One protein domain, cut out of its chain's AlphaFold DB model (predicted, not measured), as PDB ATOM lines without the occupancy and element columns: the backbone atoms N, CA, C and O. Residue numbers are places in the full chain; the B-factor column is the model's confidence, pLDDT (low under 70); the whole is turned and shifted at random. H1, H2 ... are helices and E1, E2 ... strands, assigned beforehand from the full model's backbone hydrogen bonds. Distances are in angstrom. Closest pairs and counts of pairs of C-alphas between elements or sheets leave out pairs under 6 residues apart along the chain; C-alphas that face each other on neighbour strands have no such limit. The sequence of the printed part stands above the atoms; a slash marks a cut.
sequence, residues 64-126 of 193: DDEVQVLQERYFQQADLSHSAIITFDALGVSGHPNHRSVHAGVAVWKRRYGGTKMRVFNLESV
ATOM      1  N   ASP A  64      -3.196 -31.204  32.185       69.69
ATOM      2  CA  ASP A  64      -4.037 -30.938  33.356       69.69
ATOM      3  C   ASP A  64      -5.151 -31.989  33.463       69.69
ATOM      4  O   ASP A  64      -5.767 -32.353  32.451       69.69
ATOM      5  N   ASP A  65      -5.436 -32.463  34.679       69.31
ATOM      6  CA  ASP A  65      -6.443 -33.504  34.933       69.31
ATOM      7  C   ASP A  65      -7.805 -33.156  34.298       69.31
ATOM      8  O   ASP A  65      -8.520 -34.027  33.803       69.31
ATOM      9  N   GLU A  66      -8.141 -31.864  34.214       67.12
ATOM     10  CA  GLU A  66      -9.337 -31.374  33.524       67.12
ATOM     11  C   GLU A  66      -9.325 -31.658  32.016       67.12
ATOM     12  O   GLU A  66     -10.335 -32.088  31.456       67.12
ATOM     13  N   VAL A  67      -8.188 -31.457  31.343       68.00
ATOM     14  CA  VAL A  67      -8.043 -31.745  29.909       68.00
ATOM     15  C   VAL A  67      -8.161 -33.246  29.668       68.00
ATOM     16  O   VAL A  67      -8.798 -33.658  28.695       68.00
ATOM     17  N   GLN A  68      -7.620 -34.066  30.570       66.50
ATOM     18  CA  GLN A  68      -7.743 -35.518  30.496       66.50
ATOM     19  C   GLN A  68      -9.202 -35.973  30.660       66.50
ATOM     20  O   GLN A  68      -9.700 -36.745  29.838       66.50
ATOM     21  N   VAL A  69      -9.926 -35.430  31.643       69.56
ATOM     22  CA  VAL A  69     -11.353 -35.721  31.866       69.56
ATOM     23  C   VAL A  69     -12.220 -35.264  30.687       69.56
ATOM     24  O   VAL A  69     -13.137 -35.977  30.270       69.56
ATOM     25  N   LEU A  70     -11.938 -34.092  30.115       65.81
ATOM     26  CA  LEU A  70     -12.664 -33.584  28.951       65.81
ATOM     27  C   LEU A  70     -12.423 -34.447  27.714       65.81
ATOM     28  O   LEU A  70     -13.380 -34.768  27.009       65.81
ATOM     29  N   GLN A  71     -11.178 -34.861  27.470       67.00
ATOM     30  CA  GLN A  71     -10.857 -35.794  26.392       67.00
ATOM     31  C   GLN A  71     -11.626 -37.104  26.567       67.00
ATOM     32  O   GLN A  71     -12.299 -37.541  25.636       67.00
ATOM     33  N   GLU A  72     -11.599 -37.696  27.760       67.19
ATOM     34  CA  GLU A  72     -12.309 -38.946  28.049       67.19
ATOM     35  C   GLU A  72     -13.823 -38.812  27.849       67.19
ATOM     36  O   GLU A  72     -14.433 -39.673  27.213       67.19
ATOM     37  N   ARG A  73     -14.430 -37.703  28.290       65.88
ATOM     38  CA  ARG A  73     -15.855 -37.425  28.061       65.88
ATOM     39  C   ARG A  73     -16.185 -37.283  26.572       65.88
ATOM     40  O   ARG A  73     -17.171 -37.863  26.124       65.88
ATOM     41  N   TYR A  74     -15.367 -36.562  25.804       67.88
ATOM     42  CA  TYR A  74     -15.542 -36.436  24.352       67.88
ATOM     43  C   TYR A  74     -15.426 -37.789  23.647       67.88
ATOM     44  O   TYR A  74     -16.254 -38.110  22.797       67.88
ATOM     45  N   PHE A  75     -14.437 -38.605  24.019       65.69
ATOM     46  CA  PHE A  75     -14.233 -39.918  23.412       65.69
ATOM     47  C   PHE A  75     -15.326 -40.929  23.787       65.69
ATOM     48  O   PHE A  75     -15.630 -41.798  22.976       65.69
ATOM     49  N   GLN A  76     -15.937 -40.819  24.973       64.56
ATOM     50  CA  GLN A  76     -17.081 -41.659  25.349       64.56
ATOM     51  C   GLN A  76     -18.395 -41.231  24.687       64.56
ATOM     52  O   GLN A  76     -19.251 -42.077  24.440       64.56
ATOM     53  N   GLN A  77     -18.575 -39.935  24.422       62.56
ATOM     54  CA  GLN A  77     -19.793 -39.407  23.798       62.56
ATOM     55  C   GLN A  77     -19.772 -39.489  22.269       62.56
ATOM     56  O   GLN A  77     -20.832 -39.552  21.648       62.56
ATOM     57  N   ALA A  78     -18.591 -39.474  21.654       64.38
ATOM     58  CA  ALA A  78     -18.463 -39.581  20.212       64.38
ATOM     59  C   ALA A  78     -18.654 -41.036  19.748       64.38
ATOM     60  O   ALA A  78     -18.007 -41.957  20.248       64.38
ATOM     61  N   ASP A  79     -19.504 -41.247  18.742       65.38
ATOM     62  CA  ASP A  79     -19.549 -42.519  18.020       65.38
ATOM     63  C   ASP A  79     -18.315 -42.636  17.115       65.38
ATOM     64  O   ASP A  79     -18.300 -42.223  15.956       65.38
ATOM     65  N   LEU A  80     -17.241 -43.180  17.678       67.62
ATOM     66  CA  LEU A  80     -15.956 -43.344  16.997       67.62
ATOM     67  C   LEU A  80     -15.851 -44.675  16.254       67.62
ATOM     68  O   LEU A  80     -14.774 -45.023  15.769       67.62
ATOM     69  N   SER A  81     -16.943 -45.439  16.168       62.91
ATOM     70  CA  SER A  81     -16.954 -46.767  15.545       62.91
ATOM     71  C   SER A  81     -16.483 -46.758  14.084       62.91
ATOM     72  O   SER A  81     -15.954 -47.762  13.609       62.91
ATOM     73  N   HIS A  82     -16.601 -45.613  13.401       65.00
ATOM     74  CA  HIS A  82     -16.160 -45.405  12.018       65.00
ATOM     75  C   HIS A  82     -14.978 -44.430  11.881       65.00
ATOM     76  O   HIS A  82     -14.567 -44.111  10.764       65.00
ATOM     77  N   SER A  83     -14.418 -43.945  12.990       80.00
ATOM     78  CA  SER A  83     -13.311 -42.989  12.975       80.00
ATOM     79  C   SER A  83     -11.952 -43.689  12.872       80.00
ATOM     80  O   SER A  83     -11.783 -44.853  13.245       80.00
ATOM     81  N   ALA A  84     -10.967 -42.968  12.338       86.69
ATOM     82  CA  ALA A  84      -9.587 -43.420  12.274       86.69
ATOM     83  C   ALA A  84      -8.627 -42.257  12.530       86.69
ATOM     84  O   ALA A  84      -8.872 -41.130  12.098       86.69
ATOM     85  N   ILE A  85      -7.512 -42.550  13.195       88.94
ATOM     86  CA  ILE A  85      -6.400 -41.617  13.376       88.94
ATOM     87  C   ILE A  85      -5.349 -41.932  12.319       88.94
ATOM     88  O   ILE A  85      -4.903 -43.071  12.212       88.94
ATOM     89  N   ILE A  86      -4.924 -40.924  11.562       90.94
ATOM     90  CA  ILE A  86      -3.784 -41.026  10.646       90.94
ATOM     91  C   ILE A  86      -2.641 -40.197  11.234       90.94
ATOM     92  O   ILE A  86      -2.817 -39.018  11.531       90.94
ATOM     93  N   THR A  87      -1.478 -40.815  11.426       94.31
ATOM     94  CA  THR A  87      -0.294 -40.199  12.039       94.31
ATOM     95  C   THR A  87       0.982 -40.558  11.273       94.31
ATOM     96  O   THR A  87       0.937 -41.259  10.267       94.31
ATOM     97  N   PHE A  88       2.135 -40.058  11.712       95.06
ATOM     98  CA  PHE A  88       3.440 -40.420  11.158       95.06
ATOM     99  C   PHE A  88       3.949 -41.734  11.752       95.06
ATOM    100  O   PHE A  88       3.592 -42.101  12.870       95.06
ATOM    101  N   ASP A  89       4.824 -42.429  11.031       94.62
ATOM    102  CA  ASP A  89       5.600 -43.522  11.614       94.62
ATOM    103  C   ASP A  89       6.737 -43.020  12.533       94.62
ATOM    104  O   ASP A  89       6.984 -41.819  12.688       94.62
ATOM    105  N   ALA A  90       7.472 -43.961  13.131       94.75
ATOM    106  CA  ALA A  90       8.566 -43.671  14.056       94.75
ATOM    107  C   ALA A  90       9.734 -42.880  13.433       94.75
ATOM    108  O   ALA A  90      10.502 -42.239  14.158       94.75
ATOM    109  N   LEU A  91       9.880 -42.920  12.103       94.00
ATOM    110  CA  LEU A  91      10.915 -42.198  11.362       94.00
ATOM    111  C   LEU A  91      10.479 -40.770  11.001       94.00
ATOM    112  O   LEU A  91      11.326 -39.935  10.686       94.00
ATOM    113  N   GLY A  92       9.186 -40.448  11.073       92.31
ATOM    114  CA  GLY A  92       8.695 -39.079  10.945       92.31
ATOM    115  C   GLY A  92       8.907 -38.465   9.559       92.31
ATOM    116  O   GLY A  92       9.198 -37.269   9.455       92.31
ATOM    117  N   VAL A  93       8.787 -39.269   8.499       90.31
ATOM    118  CA  VAL A  93       8.959 -38.950   7.066       90.31
ATOM    119  C   VAL A  93      10.387 -38.569   6.681       90.31
ATOM    120  O   VAL A  93      10.977 -39.145   5.767       90.31
ATOM    121  N   SER A  94      10.944 -37.551   7.325       87.94
ATOM    122  CA  SER A  94      12.298 -37.033   7.118       87.94
ATOM    123  C   SER A  94      13.081 -36.928   8.428       87.94
ATOM    124  O   SER A  94      14.039 -36.166   8.495       87.94
ATOM    125  N   GLY A  95      12.652 -37.623   9.487       90.25
ATOM    126  CA  GLY A  95      13.245 -37.489  10.818       90.25
ATOM    127  C   GLY A  95      12.783 -36.255  11.592       90.25
ATOM    128  O   GLY A  95      13.418 -35.906  12.584       90.25
ATOM    129  N   HIS A  96      11.709 -35.579  11.165       91.75
ATOM    130  CA  HIS A  96      11.307 -34.314  11.780       91.75
ATOM    131  C   HIS A  96      10.889 -34.525  13.252       91.75
ATOM    132  O   HIS A  96      10.009 -35.356  13.505       91.75
ATOM    133  N   PRO A  97      11.442 -33.767  14.225       94.62
ATOM    134  CA  PRO A  97      11.168 -33.968  15.652       94.62
ATOM    135  C   PRO A  97       9.675 -33.973  15.987       94.62
ATOM    136  O   PRO A  97       9.193 -34.886  16.650       94.62
ATOM    137  N   ASN A  98       8.919 -33.024  15.428       95.12
ATOM    138  CA  ASN A  98       7.473 -32.944  15.649       95.12
ATOM    139  C   ASN A  98       6.736 -34.202  15.168       95.12
ATOM    140  O   ASN A  98       5.858 -34.694  15.864       95.12
ATOM    141  N   HIS A  99       7.109 -34.762  14.015       95.12
ATOM    142  CA  HIS A  99       6.453 -35.961  13.490       95.12
ATOM    143  C   HIS A  99       6.711 -37.170  14.394       95.12
ATOM    144  O   HIS A  99       5.790 -37.919  14.712       95.12
ATOM    145  N   ARG A 100       7.953 -37.315  14.871       95.56
ATOM    146  CA  ARG A 100       8.341 -38.374  15.814       95.56
ATOM    147  C   ARG A 100       7.638 -38.214  17.163       95.56
ATOM    148  O   ARG A 100       7.195 -39.201  17.739       95.56
ATOM    149  N   SER A 101       7.496 -36.977  17.640       95.25
ATOM    150  CA  SER A 101       6.763 -36.665  18.870       95.25
ATOM    151  C   SER A 101       5.285 -37.034  18.758       95.25
ATOM    152  O   SER A 101       4.739 -37.648  19.670       95.25
ATOM    153  N   VAL A 102       4.637 -36.706  17.635       94.75
ATOM    154  CA  VAL A 102       3.231 -37.063  17.393       94.75
ATOM    155  C   VAL A 102       3.065 -38.582  17.311       94.75
ATOM    156  O   VAL A 102       2.160 -39.126  17.941       94.75
ATOM    157  N   HIS A 103       3.967 -39.288  16.620       94.94
ATOM    158  CA  HIS A 103       3.979 -40.753  16.600       94.94
ATOM    159  C   HIS A 103       4.066 -41.346  18.015       94.94
ATOM    160  O   HIS A 103       3.267 -42.206  18.387       94.94
ATOM    161  N   ALA A 104       5.004 -40.852  18.831       94.81
ATOM    162  CA  ALA A 104       5.176 -41.309  20.207       94.81
ATOM    163  C   ALA A 104       3.925 -41.044  21.064       94.81
ATOM    164  O   ALA A 104       3.490 -41.933  21.797       94.81
ATOM    165  N   GLY A 105       3.314 -39.863  20.929       93.62
ATOM    166  CA  GLY A 105       2.081 -39.503  21.630       93.62
ATOM    167  C   GLY A 105       0.916 -40.428  21.277       93.62
ATOM    168  O   GLY A 105       0.270 -40.973  22.171       93.62
ATOM    169  N   VAL A 106       0.701 -40.691  19.984       91.88
ATOM    170  CA  VAL A 106      -0.344 -41.623  19.525       91.88
ATOM    171  C   VAL A 106      -0.071 -43.049  20.012       91.88
ATOM    172  O   VAL A 106      -1.001 -43.740  20.416       91.88
ATOM    173  N   ALA A 107       1.190 -43.488  20.056       91.31
ATOM    174  CA  ALA A 107       1.543 -44.806  20.581       91.31
ATOM    175  C   ALA A 107       1.260 -44.940  22.090       91.31
ATOM    176  O   ALA A 107       0.778 -45.983  22.535       91.31
ATOM    177  N   VAL A 108       1.543 -43.901  22.885       91.38
ATOM    178  CA  VAL A 108       1.189 -43.859  24.317       91.38
ATOM    179  C   VAL A 108      -0.328 -43.888  24.491       91.38
ATOM    180  O   VAL A 108      -0.836 -44.711  25.252       91.38
ATOM    181  N   TRP A 109      -1.047 -43.046  23.745       87.88
ATOM    182  CA  TRP A 109      -2.506 -42.996  23.765       87.88
ATOM    183  C   TRP A 109      -3.117 -44.354  23.407       87.88
ATOM    184  O   TRP A 109      -3.937 -44.871  24.160       87.88
ATOM    185  N   LYS A 110      -2.649 -44.997  22.331       86.50
ATOM    186  CA  LYS A 110      -3.147 -46.309  21.903       86.50
ATOM    187  C   LYS A 110      -2.905 -47.392  22.954       86.50
ATOM    188  O   LYS A 110      -3.756 -48.253  23.134       86.50
ATOM    189  N   ARG A 111      -1.783 -47.367  23.682       86.25
ATOM    190  CA  ARG A 111      -1.558 -48.310  24.795       86.25
ATOM    191  C   ARG A 111      -2.511 -48.068  25.965       86.25
ATOM    192  O   ARG A 111      -2.966 -49.029  26.573       86.25
ATOM    193  N   ARG A 112      -2.814 -46.804  26.272       82.56
ATOM    194  CA  ARG A 112      -3.694 -46.417  27.386       82.56
ATOM    195  C   ARG A 112      -5.178 -46.642  27.080       82.56
ATOM    196  O   ARG A 112      -5.922 -47.052  27.960       82.56
ATOM    197  N   TYR A 113      -5.587 -46.423  25.833       76.94
ATOM    198  CA  TYR A 113      -6.980 -46.465  25.374       76.94
ATOM    199  C   TYR A 113      -7.214 -47.539  24.294       76.94
ATOM    200  O   TYR A 113      -8.137 -47.447  23.485       76.94
ATOM    201  N   GLY A 114      -6.380 -48.583  24.268       63.94
ATOM    202  CA  GLY A 114      -6.361 -49.621  23.225       63.94
ATOM    203  C   GLY A 114      -7.586 -50.534  23.173       63.94
ATOM    204  O   GLY A 114      -7.694 -51.342  22.260       63.94
ATOM    205  N   GLY A 115      -8.517 -50.395  24.123       64.88
ATOM    206  CA  GLY A 115      -9.848 -51.006  24.054       64.88
ATOM    207  C   GLY A 115     -10.834 -50.253  23.148       64.88
ATOM    208  O   GLY A 115     -11.955 -50.716  22.953       64.88
ATOM    209  N   THR A 116     -10.454 -49.092  22.604       66.06
ATOM    210  CA  THR A 116     -11.289 -48.342  21.655       66.06
ATOM    211  C   THR A 116     -11.314 -49.039  20.288       66.06
ATOM    212  O   THR A 116     -10.298 -49.542  19.817       66.06
ATOM    213  N   LYS A 117     -12.464 -49.030  19.596       72.31
ATOM    214  CA  LYS A 117     -12.586 -49.508  18.197       72.31
ATOM    215  C   LYS A 117     -11.875 -48.596  17.177       72.31
ATOM    216  O   LYS A 117     -12.029 -48.781  15.972       72.31
ATOM    217  N   MET A 118     -11.134 -47.595  17.648       80.62
ATOM    218  CA  MET A 118     -10.478 -46.593  16.819       80.62
ATOM    219  C   MET A 118      -9.296 -47.215  16.079       80.62
ATOM    220  O   MET A 118      -8.343 -47.692  16.698       80.62
ATOM    221  N   ARG A 119      -9.323 -47.158  14.748       85.62
ATOM    222  CA  ARG A 119      -8.200 -47.616  13.922       85.62
ATOM    223  C   ARG A 119      -7.120 -46.548  13.858       85.62
ATOM    224  O   ARG A 119      -7.426 -45.360  13.746       85.62
ATOM    225  N   VAL A 120      -5.860 -46.966  13.901       89.12
ATOM    226  CA  VAL A 120      -4.710 -46.062  13.799       89.12
ATOM    227  C   VAL A 120      -3.886 -46.455  12.582       89.12
ATOM    228  O   VAL A 120      -3.535 -47.616  12.408       89.12
ATOM    229  N   PHE A 121      -3.569 -45.478  11.740       91.38
ATOM    230  CA  PHE A 121      -2.782 -45.661  10.533       91.38
ATOM    231  C   PHE A 121      -1.541 -44.778  10.575       91.38
ATOM    232  O   PHE A 121      -1.623 -43.584  10.859       91.38
ATOM    233  N   ASN A 122      -0.398 -45.351  10.223       93.31
ATOM    234  CA  ASN A 122       0.851 -44.626  10.062       93.31
ATOM    235  C   ASN A 122       1.112 -44.326   8.589       93.31
ATOM    236  O   ASN A 122       1.029 -45.216   7.742       93.31
ATOM    237  N   LEU A 123       1.508 -43.090   8.303       92.50
ATOM    238  CA  LEU A 123       2.137 -42.700   7.053       92.50
ATOM    239  C   LEU A 123       3.570 -43.235   7.027       92.50
ATOM    240  O   LEU A 123       4.405 -42.844   7.846       92.50
ATOM    241  N   GLU A 124       3.851 -44.107   6.063       90.88
ATOM    242  CA  GLU A 124       5.152 -44.755   5.928       90.88
ATOM    243  C   GLU A 124       6.240 -43.777   5.449       90.88
ATOM    244  O   GLU A 124       6.128 -43.115   4.405       90.88
ATOM    245  N   SER A 125       7.349 -43.737   6.181       91.19
ATOM    246  CA  SER A 125       8.587 -43.096   5.759       91.19
ATOM    247  C   SER A 125       9.284 -43.922   4.688       91.19
ATOM    248  O   SER A 125       9.540 -45.111   4.861       91.19
ATOM    249  N   VAL A 126       9.660 -43.278   3.586       89.06
ATOM    250  CA  VAL A 126      10.435 -43.920   2.520       89.06
ATOM    251  C   VAL A 126      11.791 -43.272   2.320       89.06
ATOM    252  O   VAL A 126      12.032 -42.127   2.713       89.06
TER     253      VAL A 126
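This is residues 64 to 126 of the 193 residues of the protein "N-acetylglucosaminylphosphatidylinositol deacetylase" of Perkinsus marinus (strain ATCC 50983 / TXsc) (UniProt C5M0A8). A small ribbon of two parallel strands, E1 and E2, has the long helix H3 packed over it, mainly over E1, and the one-turn helix H2 at the end of E1 where H3 starts. At the other end of the ribbon the first helix, H1, reaches away as an arm, with residues 64 to 71 sticking out from the rest. The printed part has 63 residues with three named helices and two named strands, in the order H1, E1, H2, H3, E2; the class is mixed, helices and strands. The whole is only just loose, close to compact, with a radius of gyration of the C-alphas of 13.1 A, and its outline is flat, spanning 37 by 28 by 15 A.

H1, residues 65 to 77, begins with C-alpha 65 at (-6.443, -33.504, 34.933) and is 18.4 A long from first to last C-alpha. E1 follows as residues 84 to 88, 13.4 A long. H2 is residues 92 to 95. H3, residues 97 to 112, is the longest helix at 22.7 A and begins with C-alpha 97 at (11.168, -33.968, 15.652). E2, residues 119 to 123, is 13.3 A long and ends with C-alpha 123 at (2.137, -42.700, 7.053).

E1 and E2 are parallel neighbours, with 27 degrees between their directions. C-alphas 86 and 121, which face each other, are 4.7 A apart. Across the pair, N 87 and O 121 are within hydrogen-bond range at 2.8 A, and so are N 123 and O 87 at 2.7 A. E1, H2, H3 and E2 form a strand-helix-strand unit, two parallel neighbour strands with helices between them along the chain, and its crossover is right-handed. The closest C-alphas of E1 and H3 are those of Phe 88 and His 103, 5.5 A apart. H3 and E2 are near each other, with 7 pairs of C-alphas within 10 A. H2 and H3 touch, H3 with residues 98 to 103 alone; their closest C-alphas, those of Gly 92 and His 99, are 4.6 A apart. H1 is apart from H2, H3 and E2. In H1 and H3 every O i to N i+4 pair is within hydrogen-bond range; H2 is too short for such a pair.

The two C-alphas farthest apart, those of Glu 66 and Val 126, are 38.9 A from each other. Residues 64 to 71, of which 65 to 71 belong to H1, stand free; without them the body spans 36 by 18 by 15 A. The printed part has no cut. The links E1 to H2 and H2 to H3 are tight, and the links H1 to E1 and H3 to E2, of 6 residues each, are short. The mean pLDDT of the printed part is 81.8, and residues 64 to 82 and 114 to 116 of the model are under 70.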